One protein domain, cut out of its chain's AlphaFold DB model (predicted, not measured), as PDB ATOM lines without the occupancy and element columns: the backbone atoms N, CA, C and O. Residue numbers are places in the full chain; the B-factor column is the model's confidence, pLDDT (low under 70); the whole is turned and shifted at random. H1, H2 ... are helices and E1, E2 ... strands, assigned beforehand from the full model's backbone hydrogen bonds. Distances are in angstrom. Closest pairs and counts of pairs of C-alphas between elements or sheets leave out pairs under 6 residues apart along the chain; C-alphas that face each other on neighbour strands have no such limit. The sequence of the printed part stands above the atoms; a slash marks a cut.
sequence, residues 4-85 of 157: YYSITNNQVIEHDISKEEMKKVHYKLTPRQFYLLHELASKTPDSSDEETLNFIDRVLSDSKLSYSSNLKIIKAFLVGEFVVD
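AT A GLANCE: This is residues 4 to 85 of the 157 residues of an uncharacterized protein of Ligilactobacillus agilis (UniProt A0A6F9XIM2). A small three-stranded sheet has helices over one face: H2 runs along the strands, and H4 stands up from the same face. H3 packs on the side of H4, off the sheet, while the short H1 lies at the other end of the longest axis. The printed part has 82 residues with four named helices and three named strands, in the order E1, E2, H1, H2, H3, H4, E3; the sheet order is E2, E1, E3, antiparallel throughout, and the class is mixed, helices and strands. It is compact, with a radius of gyration of the C-alphas of 12.5 A and spans of 36 by 28 by 17 A.

IN THESE COORDINATES: Find C-alpha 4 at (-2.959, 8.993, 90.002); from there E1, residues 4 to 8, runs 13.0 A. After a tight link E2, residues 11 to 15, runs 12.5 A. Next come H1, residues 19 to 22, and H2, residues 31 to 41, 15.0 A long. Look for C-alpha 49 at (10.263, 21.112, 108.062), where H3, residues 49 to 61, begins its 18.4 A. H4, residues 67 to 79, is 18.3 A long, and E3, residues 81 to 84, ends at C-alpha 84, (-7.756, 13.297, 90.592).

HOW THE PARTS SIT: Start with the hairpin E1 and E2, where N 6 and O 13 are 3.0 A apart, within hydrogen-bond range. On the other side of E1 is E3, antiparallel, with N 5 and O 82 at 2.9 A. Residues 28 to 29 also pair with residues 83 to 84 of E3, parallel. H2 and H4 lie on the same face of the sheet, an arrangement in two layers, one of strands and one of helices. H2 has a height over the sheet of 9.5 A and runs along the strands, at 12 degrees to E2 on the local plane. H4 lies over E3 and stands up from the sheet, rising 55 degrees. H2 and H4 touch, closest at the C-alphas of Leu 37 and Ile 73, 6.2 A apart, at a steep tilt of 58 degrees. H3, not on the sheet, forms a helical hairpin with H4, touching it with residues 56 to 60 alone; the closest C-alphas, of Val 59 and Asn 70, are 5.9 A apart. H1 only grazes the sheet. In H2, H3 and H4 every O i to N i+4 pair is within hydrogen-bond range; H1 is too short for such a pair.

THE WHOLE: Look to Glu 20 and Ser 61 for the two C-alphas farthest apart, 36.6 A. The printed part has no cut and no long link. Mean pLDDT of the printed part is 73.6, with residues 17 to 27 and 42 to 48 among those under 70.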
ATOM      1  N   TYR A   4      -3.599   9.054  88.693       78.00
ATOM      2  CA  TYR A   4      -2.959   8.993  90.002       78.00
ATOM      3  C   TYR A   4      -1.753   9.919  90.009       78.00
ATOM      4  O   TYR A   4      -1.039  10.033  89.010       78.00
ATOM      5  N   TYR A   5      -1.530  10.559  91.148       80.12
ATOM      6  CA  TYR A   5      -0.429  11.477  91.338       80.12
ATOM      7  C   TYR A   5       0.304  11.168  92.636       80.12
ATOM      8  O   TYR A   5      -0.316  10.943  93.678       80.12
ATOM      9  N   SER A   6       1.631  11.216  92.575       80.69
ATOM     10  CA  SER A   6       2.494  11.178  93.751       80.69
ATOM     11  C   SER A   6       3.307  12.462  93.843       80.69
ATOM     12  O   SER A   6       3.620  13.089  92.834       80.69
ATOM     13  N   ILE A   7       3.678  12.845  95.055       76.81
ATOM     14  CA  ILE A   7       4.629  13.914  95.320       76.81
ATOM     15  C   ILE A   7       5.966  13.250  95.613       76.81
ATOM     16  O   ILE A   7       6.116  12.502  96.576       76.81
ATOM     17  N   THR A   8       6.952  13.504  94.766       74.00
ATOM     18  CA  THR A   8       8.318  13.013  94.950       74.00
ATOM     19  C   THR A   8       9.257  14.185  94.742       74.00
ATOM     20  O   THR A   8       9.195  14.839  93.707       74.00
ATOM     21  N   ASN A   9      10.100  14.487  95.733       69.69
ATOM     22  CA  ASN A   9      10.977  15.667  95.716       69.69
ATOM     23  C   ASN A   9      10.212  16.971  95.397       69.69
ATOM     24  O   ASN A   9      10.632  17.746  94.543       69.69
ATOM     25  N   ASN A  10       9.045  17.170  96.026       65.56
ATOM     26  CA  ASN A  10       8.118  18.291  95.783       65.56
ATOM     27  C   ASN A  10       7.609  18.432  94.336       65.56
ATOM     28  O   ASN A  10       6.958  19.419  93.997       65.56
ATOM     29  N   GLN A  11       7.837  17.432  93.487       69.75
ATOM     30  CA  GLN A  11       7.275  17.373  92.147       69.75
ATOM     31  C   GLN A  11       6.068  16.452  92.142       69.75
ATOM     32  O   GLN A  11       6.110  15.336  92.659       69.75
ATOM     33  N   VAL A  12       4.989  16.936  91.538       78.88
ATOM     34  CA  VAL A  12       3.805  16.130  91.286       78.88
ATOM     35  C   VAL A  12       4.073  15.282  90.045       78.88
ATOM     36  O   VAL A  12       4.234  15.809  88.947       78.88
ATOM     37  N   ILE A  13       4.145  13.970  90.233       81.25
ATOM     38  CA  ILE A  13       4.387  12.988  89.178       81.25
ATOM     39  C   ILE A  13       3.057  12.332  88.826       81.25
ATOM     40  O   ILE A  13       2.360  11.828  89.705       81.25
ATOM     41  N   GLU A  14       2.709  12.347  87.542       85.25
ATOM     42  CA  GLU A  14       1.549  11.641  86.995       85.25
ATOM     43  C   GLU A  14       1.906  10.175  86.729       85.25
ATOM     44  O   GLU A  14       2.943   9.886  86.130       85.25
ATOM     45  N   HIS A  15       1.026   9.256  87.133       79.81
ATOM     46  CA  HIS A  15       1.148   7.838  86.803       79.81
ATOM     47  C   HIS A  15      -0.145   7.295  86.199       79.81
ATOM     48  O   HIS A  15      -1.254   7.639  86.627       79.81
ATOM     49  N   ASP A  16       0.016   6.366  85.261       70.31
ATOM     50  CA  ASP A  16      -1.067   5.555  84.714       70.31
ATOM     51  C   ASP A  16      -1.218   4.275  85.545       70.31
ATOM     52  O   ASP A  16      -0.364   3.391  85.493       70.31
ATOM     53  N   ILE A  17      -2.311   4.152  86.308       66.62
ATOM     54  CA  ILE A  17      -2.597   2.953  87.114       66.62
ATOM     55  C   ILE A  17      -4.005   2.407  86.865       66.62
ATOM     56  O   ILE A  17      -4.922   3.117  86.433       66.62
ATOM     57  N   SER A  18      -4.195   1.116  87.142       61.28
ATOM     58  CA  SER A  18      -5.484   0.453  86.948       61.28
ATOM     59  C   SER A  18      -6.542   0.943  87.954       61.28
ATOM     60  O   SER A  18      -6.248   1.347  89.082       61.28
ATOM     61  N   LYS A  19      -7.830   0.862  87.575       58.19
ATOM     62  CA  LYS A  19      -8.956   1.218  88.468       58.19
ATOM     63  C   LYS A  19      -8.992   0.391  89.762       58.19
ATOM     64  O   LYS A  19      -9.580   0.835  90.744       58.19
ATOM     65  N   GLU A  20      -8.424  -0.812  89.754       62.03
ATOM     66  CA  GLU A  20      -8.401  -1.734  90.894       62.03
ATOM     67  C   GLU A  20      -7.302  -1.383  91.903       62.03
ATOM     68  O   GLU A  20      -7.527  -1.493  93.108       62.03
ATOM     69  N   GLU A  21      -6.156  -0.887  91.434       58.44
ATOM     70  CA  GLU A  21      -5.073  -0.380  92.287       58.44
ATOM     71  C   GLU A  21      -5.451   0.947  92.947       58.44
ATOM     72  O   GLU A  21      -5.240   1.126  94.144       58.44
ATOM     73  N   MET A  22      -6.141   1.829  92.221       58.34
ATOM     74  CA  MET A  22      -6.660   3.083  92.777       58.34
ATOM     75  C   MET A  22      -7.639   2.915  93.936       58.34
ATOM     76  O   MET A  22      -7.674   3.764  94.821       58.34
ATOM     77  N   LYS A  23      -8.449   1.848  93.959       55.19
ATOM     78  CA  LYS A  23      -9.403   1.609  95.061       55.19
ATOM     79  C   LYS A  23      -8.709   1.423  96.418       55.19
ATOM     80  O   LYS A  23      -9.387   1.455  97.443       55.19
ATOM     81  N   LYS A  24      -7.385   1.237  96.422       58.91
ATOM     82  CA  LYS A  24      -6.538   1.090  97.611       58.91
ATOM     83  C   LYS A  24      -5.833   2.392  98.026       58.91
ATOM     84  O   LYS A  24      -5.250   2.424  99.104       58.91
ATOM     85  N   VAL A  25      -5.892   3.455  97.213       56.25
ATOM     86  CA  VAL A  25      -5.269   4.760  97.495       56.25
ATOM     87  C   VAL A  25      -6.359   5.750  97.897       56.25
ATOM     88  O   VAL A  25      -7.305   6.011  97.157       56.25
ATOM     89  N   HIS A  26      -6.252   6.288  99.108       59.91
ATOM     90  CA  HIS A  26      -7.408   6.825  99.827       59.91
ATOM     91  C   HIS A  26      -7.551   8.350  99.831       59.91
ATOM     92  O   HIS A  26      -8.249   8.887 100.691       59.91
ATOM     93  N   TYR A  27      -6.972   9.068  98.865       69.94
ATOM     94  CA  TYR A  27      -7.068  10.526  98.858       69.94
ATOM     95  C   TYR A  27      -7.539  11.110  97.531       69.94
ATOM     96  O   TYR A  27      -6.807  11.096  96.549       69.94
ATOM     97  N   LYS A  28      -8.771  11.632  97.497       74.94
ATOM     98  CA  LYS A  28      -9.375  12.216  96.292       74.94
ATOM     99  C   LYS A  28      -9.379  13.739  96.376       74.94
ATOM    100  O   LYS A  28     -10.002  14.299  97.279       74.94
ATOM    101  N   LEU A  29      -8.739  14.383  95.404       73.88
ATOM    102  CA  LEU A  29      -8.815  15.826  95.182       73.88
ATOM    103  C   LEU A  29      -9.762  16.138  94.018       73.88
ATOM    104  O   LEU A  29      -9.912  15.337  93.090       73.88
ATOM    105  N   THR A  30     -10.392  17.312  94.060       72.75
ATOM    106  CA  THR A  30     -11.009  17.896  92.860       72.75
ATOM    107  C   THR A  30      -9.920  18.426  91.914       72.75
ATOM    108  O   THR A  30      -8.822  18.751  92.381       72.75
ATOM    109  N   PRO A  31     -10.183  18.541  90.601       72.75
ATOM    110  CA  PRO A  31      -9.287  19.201  89.652       72.75
ATOM    111  C   PRO A  31      -8.790  20.571  90.130       72.75
ATOM    112  O   PRO A  31      -7.585  20.815  90.111       72.75
ATOM    113  N   ARG A  32      -9.667  21.437  90.657       70.81
ATOM    114  CA  ARG A  32      -9.242  22.722  91.248       70.81
ATOM    115  C   ARG A  32      -8.270  22.561  92.423       70.81
ATOM    116  O   ARG A  32      -7.242  23.234  92.462       70.81
ATOM    117  N   GLN A  33      -8.568  21.671  93.373       74.94
ATOM    118  CA  GLN A  33      -7.683  21.416  94.521       74.94
ATOM    119  C   GLN A  33      -6.321  20.876  94.074       74.94
ATOM    120  O   GLN A  33      -5.297  21.244  94.645       74.94
ATOM    121  N   PHE A  34      -6.307  20.041  93.035       81.69
ATOM    122  CA  PHE A  34      -5.079  19.590  92.398       81.69
ATOM    123  C   PHE A  34      -4.281  20.741  91.799       81.69
ATOM    124  O   PHE A  34      -3.092  20.829  92.076       81.69
ATOM    125  N   TYR A  35      -4.902  21.615  91.002       75.75
ATOM    126  CA  TYR A  35      -4.180  22.715  90.361       75.75
ATOM    127  C   TYR A  35      -3.548  23.648  91.390       75.75
ATOM    128  O   TYR A  35      -2.395  24.039  91.224       75.75
ATOM    129  N   LEU A  36      -4.259  23.931  92.483       76.25
ATOM    130  CA  LEU A  36      -3.737  24.739  93.583       76.25
ATOM    131  C   LEU A  36      -2.574  24.044  94.296       76.25
ATOM    132  O   LEU A  36      -1.529  24.660  94.497       76.25
ATOM    133  N   LEU A  37      -2.711  22.754  94.621       81.56
ATOM    134  CA  LEU A  37      -1.611  21.973  95.194       81.56
ATOM    135  C   LEU A  37      -0.403  21.954  94.255       81.56
ATOM    136  O   LEU A  37       0.713  22.187  94.703       81.56
ATOM    137  N   HIS A  38      -0.619  21.691  92.969       79.50
ATOM    138  CA  HIS A  38       0.426  21.603  91.956       79.50
ATOM    139  C   HIS A  38       1.158  22.939  91.794       79.50
ATOM    140  O   HIS A  38       2.388  22.977  91.802       79.50
ATOM    141  N   GLU A  39       0.422  24.048  91.686       75.31
ATOM    142  CA  GLU A  39       1.004  25.388  91.601       75.31
ATOM    143  C   GLU A  39       1.849  25.703  92.841       75.31
ATOM    144  O   GLU A  39       2.982  26.170  92.711       75.31
ATOM    145  N   LEU A  40       1.329  25.418  94.036       71.31
ATOM    146  CA  LEU A  40       2.019  25.697  95.293       71.31
ATOM    147  C   LEU A  40       3.240  24.792  95.499       71.31
ATOM    148  O   LEU A  40       4.295  25.299  95.867       71.31
ATOM    149  N   ALA A  41       3.130  23.491  95.215       71.12
ATOM    150  CA  ALA A  41       4.220  22.521  95.346       71.12
ATOM    151  C   ALA A  41       5.361  22.794  94.355       71.12
ATOM    152  O   ALA A  41       6.529  22.701  94.720       71.12
ATOM    153  N   SER A  42       5.037  23.229  93.130       68.69
ATOM    154  CA  SER A  42       6.035  23.576  92.106       68.69
ATOM    155  C   SER A  42       6.912  24.788  92.460       68.69
ATOM    156  O   SER A  42       7.940  25.013  91.821       68.69
ATOM    157  N   LYS A  43       6.517  25.577  93.470       64.88
ATOM    158  CA  LYS A  43       7.193  26.808  93.905       64.88
ATOM    159  C   LYS A  43       8.065  26.618  95.154       64.88
ATOM    160  O   LYS A  43       8.599  27.611  95.652       64.88
ATOM    161  N   THR A  44       8.209  25.394  95.666       58.06
ATOM    162  CA  THR A  44       8.916  25.105  96.927       58.06
ATOM    163  C   THR A  44      10.151  24.226  96.672       58.06
ATOM    164  O   THR A  44       9.987  23.043  96.355       58.06
ATOM    165  N   PRO A  45      11.379  24.771  96.755       52.16
ATOM    166  CA  PRO A  45      12.603  24.006  96.545       52.16
ATOM    167  C   PRO A  45      13.182  23.437  97.858       52.16
ATOM    168  O   PRO A  45      13.696  24.190  98.667       52.16
ATOM    169  N   ASP A  46      13.234  22.103  97.950       56.59
ATOM    170  CA  ASP A  46      13.862  21.252  98.987       56.59
ATOM    171  C   ASP A  46      13.131  21.013 100.332       56.59
ATOM    172  O   ASP A  46      12.690  21.886 101.067       56.59
ATOM    173  N   SER A  47      13.043  19.729 100.695       58.97
ATOM    174  CA  SER A  47      12.259  19.191 101.812       58.97
ATOM    175  C   SER A  47      12.859  19.498 103.193       58.97
ATOM    176  O   SER A  47      13.526  18.648 103.790       58.97
ATOM    177  N   SER A  48      12.597  20.693 103.724       66.75
ATOM    178  CA  SER A  48      12.772  21.003 105.149       66.75
ATOM    179  C   SER A  48      11.427  21.121 105.881       66.75
ATOM    180  O   SER A  48      10.385  21.401 105.277       66.75
ATOM    181  N   ASP A  49      11.446  20.933 107.205       71.06
ATOM    182  CA  ASP A  49      10.263  21.112 108.062       71.06
ATOM    183  C   ASP A  49       9.708  22.548 107.974       71.06
ATOM    184  O   ASP A  49       8.496  22.758 108.005       71.06
ATOM    185  N   GLU A  50      10.582  23.542 107.798       76.19
ATOM    186  CA  GLU A  50      10.212  24.957 107.679       76.19
ATOM    187  C   GLU A  50       9.439  25.246 106.384       76.19
ATOM    188  O   GLU A  50       8.451  25.980 106.389       76.19
ATOM    189  N   GLU A  51       9.813  24.612 105.274       72.75
ATOM    190  CA  GLU A  51       9.098  24.769 104.005       72.75
ATOM    191  C   GLU A  51       7.730  24.097 104.003       72.75
ATOM    192  O   GLU A  51       6.772  24.643 103.451       72.75
ATOM    193  N   THR A  52       7.610  22.955 104.679       74.94
ATOM    194  CA  THR A  52       6.315  22.298 104.895       74.94
ATOM    195  C   THR A  52       5.376  23.205 105.692       74.94
ATOM    196  O   THR A  52       4.205  23.356 105.336       74.94
ATOM    197  N   LEU A  53       5.888  23.866 106.736       80.62
ATOM    198  CA  LEU A  53       5.122  24.845 107.510       80.62
ATOM    199  C   LEU A  53       4.741  26.068 106.664       80.62
ATOM    200  O   LEU A  53       3.587  26.489 106.705       80.62
ATOM    201  N   ASN A  54       5.658  26.578 105.837       81.56
ATOM    202  CA  ASN A  54       5.381  27.686 104.916       81.56
ATOM    203  C   ASN A  54       4.320  27.322 103.866       81.56
ATOM    204  O   ASN A  54       3.484  28.156 103.514       81.56
ATOM    205  N   PHE A  55       4.323  26.086 103.358       81.62
ATOM    206  CA  PHE A  55       3.274  25.594 102.466       81.62
ATOM    207  C   PHE A  55       1.916  25.569 103.176       81.62
ATOM    208  O   PHE A  55       0.938  26.100 102.647       81.62
ATOM    209  N   ILE A  56       1.860  24.994 104.382       83.31
ATOM    210  CA  ILE A  56       0.633  24.927 105.185       83.31
ATOM    211  C   ILE A  56       0.091  26.336 105.452       83.31
ATOM    212  O   ILE A  56      -1.102  26.569 105.258       83.31
ATOM    213  N   ASP A  57       0.953  27.278 105.831       85.50
ATOM    214  CA  ASP A  57       0.565  28.662 106.110       85.50
ATOM    215  C   ASP A  57       0.004  29.371 104.867       85.50
ATOM    216  O   ASP A  57      -1.035  30.030 104.939       85.50
ATOM    217  N   ARG A  58       0.613  29.155 103.689       83.25
ATOM    218  CA  ARG A  58       0.103  29.677 102.408       83.25
ATOM    219  C   ARG A  58      -1.278  29.129 102.065       83.25
ATOM    220  O   ARG A  58      -2.139  29.907 101.669       83.25
ATOM    221  N   VAL A  59      -1.490  27.821 102.219       82.00
ATOM    222  CA  VAL A  59      -2.798  27.195 101.958       82.00
ATOM    223  C   VAL A  59      -3.849  27.741 102.926       82.00
ATOM    224  O   VAL A  59      -4.935  28.113 102.504       82.00
ATOM    225  N   LEU A  60      -3.529  27.842 104.220       82.50
ATOM    226  CA  LEU A  60      -4.463  28.348 105.231       82.50
ATOM    227  C   LEU A  60      -4.772  29.845 105.079       82.50
ATOM    228  O   LEU A  60      -5.867  30.269 105.446       82.50
ATOM    229  N   SER A  61      -3.832  30.625 104.543       82.38
ATOM    230  CA  SER A  61      -3.990  32.063 104.302       82.38
ATOM    231  C   SER A  61      -4.754  32.393 103.015       82.38
ATOM    232  O   SER A  61      -5.139  33.549 102.823       82.38
ATOM    233  N   ASP A  62      -4.988  31.419 102.128       73.12
ATOM    234  CA  ASP A  62      -5.773  31.639 100.914       73.12
ATOM    235  C   ASP A  62      -7.268  31.734 101.254       73.12
ATOM    236  O   ASP A  62      -7.974  30.736 101.425       73.12
ATOM    237  N   SER A  63      -7.768  32.969 101.327       66.31
ATOM    238  CA  SER A  63      -9.170  33.268 101.627       66.31
ATOM    239  C   SER A  63     -10.147  32.811 100.540       66.31
ATOM    240  O   SER A  63     -11.355  32.911 100.744       66.31
ATOM    241  N   LYS A  64      -9.657  32.366  99.373       72.38
ATOM    242  CA  LYS A  64     -10.490  31.823  98.287       72.38
ATOM    243  C   LYS A  64     -10.819  30.348  98.482       72.38
ATOM    244  O   LYS A  64     -11.610  29.798  97.719       72.38
ATOM    245  N   LEU A  65     -10.184  29.691  99.449       66.62
ATOM    246  CA  LEU A  65     -10.410  28.291  99.740       66.62
ATOM    247  C   LEU A  65     -11.290  28.132 100.972       66.62
ATOM    248  O   LEU A  65     -11.038  28.701 102.035       66.62
ATOM    249  N   SER A  66     -12.298  27.270 100.854       79.19
ATOM    250  CA  SER A  66     -13.027  26.819 102.031       79.19
ATOM    251  C   SER A  66     -12.086  26.064 102.973       79.19
ATOM    252  O   SER A  66     -11.168  25.358 102.546       79.19
ATOM    253  N   TYR A  67     -12.355  26.146 104.277       73.50
ATOM    254  CA  TYR A  67     -11.576  25.435 105.295       73.50
ATOM    255  C   TYR A  67     -11.449  23.930 104.991       73.50
ATOM    256  O   TYR A  67     -10.391  23.330 105.185       73.50
ATOM    257  N   SER A  68     -12.508  23.318 104.445       75.00
ATOM    258  CA  SER A  68     -12.482  21.906 104.048       75.00
ATOM    259  C   SER A  68     -11.508  21.632 102.897       75.00
ATOM    260  O   SER A  68     -10.815  20.615 102.921       75.00
ATOM    261  N   SER A  69     -11.417  22.537 101.917       77.94
ATOM    262  CA  SER A  69     -10.484  22.426 100.792       77.94
ATOM    263  C   SER A  69      -9.044  22.632 101.247       77.94
ATOM    264  O   SER A  69      -8.177  21.858 100.845       77.94
ATOM    265  N   ASN A  70      -8.809  23.571 102.167       78.44
ATOM    266  CA  ASN A  70      -7.500  23.775 102.792       78.44
ATOM    267  C   ASN A  70      -7.012  22.511 103.495       78.44
ATOM    268  O   ASN A  70      -5.933  21.999 103.197       78.44
ATOM    269  N   LEU A  71      -7.846  21.935 104.367       81.50
ATOM    270  CA  LEU A  71      -7.526  20.667 105.021       81.50
ATOM    271  C   LEU A  71      -7.305  19.539 104.018       81.50
ATOM    272  O   LEU A  71      -6.518  18.630 104.298       81.50
ATOM    273  N   LYS A  72      -8.001  19.567 102.874       82.06
ATOM    274  CA  LYS A  72      -7.839  18.524 101.873       82.06
ATOM    275  C   LYS A  72      -6.483  18.582 101.181       82.06
ATOM    276  O   LYS A  72      -5.771  17.583 101.111       82.06
ATOM    277  N   ILE A  73      -6.108  19.772 100.732       83.19
ATOM    278  CA  ILE A  73      -4.824  20.033 100.079       83.19
ATOM    279  C   ILE A  73      -3.662  19.710 101.029       83.19
ATOM    280  O   ILE A  73      -2.735  19.005 100.637       83.19
ATOM    281  N   ILE A  74      -3.748  20.126 102.298       84.50
ATOM    282  CA  ILE A  74      -2.717  19.830 103.309       84.50
ATOM    283  C   ILE A  74      -2.566  18.318 103.518       84.50
ATOM    284  O   ILE A  74      -1.451  17.804 103.541       84.50
ATOM    285  N   LYS A  75      -3.674  17.577 103.639       83.88
ATOM    286  CA  LYS A  75      -3.625  16.116 103.800       83.88
ATOM    287  C   LYS A  75      -3.032  15.419 102.577       83.88
ATOM    288  O   LYS A  75      -2.216  14.525 102.760       83.88
ATOM    289  N   ALA A  76      -3.405  15.832 101.363       83.69
ATOM    290  CA  ALA A  76      -2.815  15.301 100.134       83.69
ATOM    291  C   ALA A  76      -1.300  15.526 100.092       83.69
ATOM    292  O   ALA A  76      -0.557  14.614  99.740       83.69
ATOM    293  N   PHE A  77      -0.851  16.719 100.496       83.94
ATOM    294  CA  PHE A  77       0.567  17.057 100.555       83.94
ATOM    295  C   PHE A  77       1.328  16.182 101.560       83.94
ATOM    296  O   PHE A  77       2.343  15.592 101.209       83.94
ATOM    297  N   LEU A  78       0.804  16.036 102.782       81.25
ATOM    298  CA  LEU A  78       1.435  15.235 103.841       81.25
ATOM    299  C   LEU A  78       1.460  13.732 103.537       81.25
ATOM    300  O   LEU A  78       2.408  13.048 103.911       81.25
ATOM    301  N   VAL A  79       0.411  13.208 102.896       80.31
ATOM    302  CA  VAL A  79       0.347  11.799 102.476       80.31
ATOM    303  C   VAL A  79       1.254  11.545 101.270       80.31
ATOM    304  O   VAL A  79       1.738  10.431 101.101       80.31
ATOM    305  N   GLY A  80       1.491  12.562 100.437       76.88
ATOM    306  CA  GLY A  80       2.345  12.468  99.256       76.88
ATOM    307  C   GLY A  80       1.731  11.677  98.099       76.88
ATOM    308  O   GLY A  80       2.368  11.538  97.063       76.88
ATOM    309  N   GLU A  81       0.501  11.181  98.228       80.75
ATOM    310  CA  GLU A  81      -0.183  10.405  97.194       80.75
ATOM    311  C   GLU A  81      -1.671  10.758  97.150       80.75
ATOM    312  O   GLU A  81      -2.355  10.785  98.179       80.75
ATOM    313  N   PHE A  82      -2.189  11.025  95.950       79.38
ATOM    314  CA  PHE A  82      -3.588  11.393  95.750       79.38
ATOM    315  C   PHE A  82      -4.073  11.075  94.329       79.38
ATOM    316  O   PHE A  82      -3.311  10.832  93.398       79.38
ATOM    317  N   VAL A  83      -5.390  11.078  94.154       78.19
ATOM    318  CA  VAL A  83      -6.068  10.780  92.892       78.19
ATOM    319  C   VAL A  83      -6.921  11.968  92.487       78.19
ATOM    320  O   VAL A  83      -7.619  12.562  93.314       78.19
ATOM    321  N   VAL A  84      -6.906  12.270  91.190       70.88
ATOM    322  CA  VAL A  84      -7.756  13.297  90.592       70.88
ATOM    323  C   VAL A  84      -8.505  12.688  89.421       70.88
ATOM    324  O   VAL A  84      -7.936  12.050  88.531       70.88
ATOM    325  N   ASP A  85      -9.810  12.904  89.417       69.62
ATOM    326  CA  ASP A  85     -10.671  12.452  88.341       69.62
ATOM    327  C   ASP A  85     -10.974  13.621  87.400       69.62
ATOM    328  O   ASP A  85     -11.892  14.396  87.640       69.62
TER     329      ASP A  85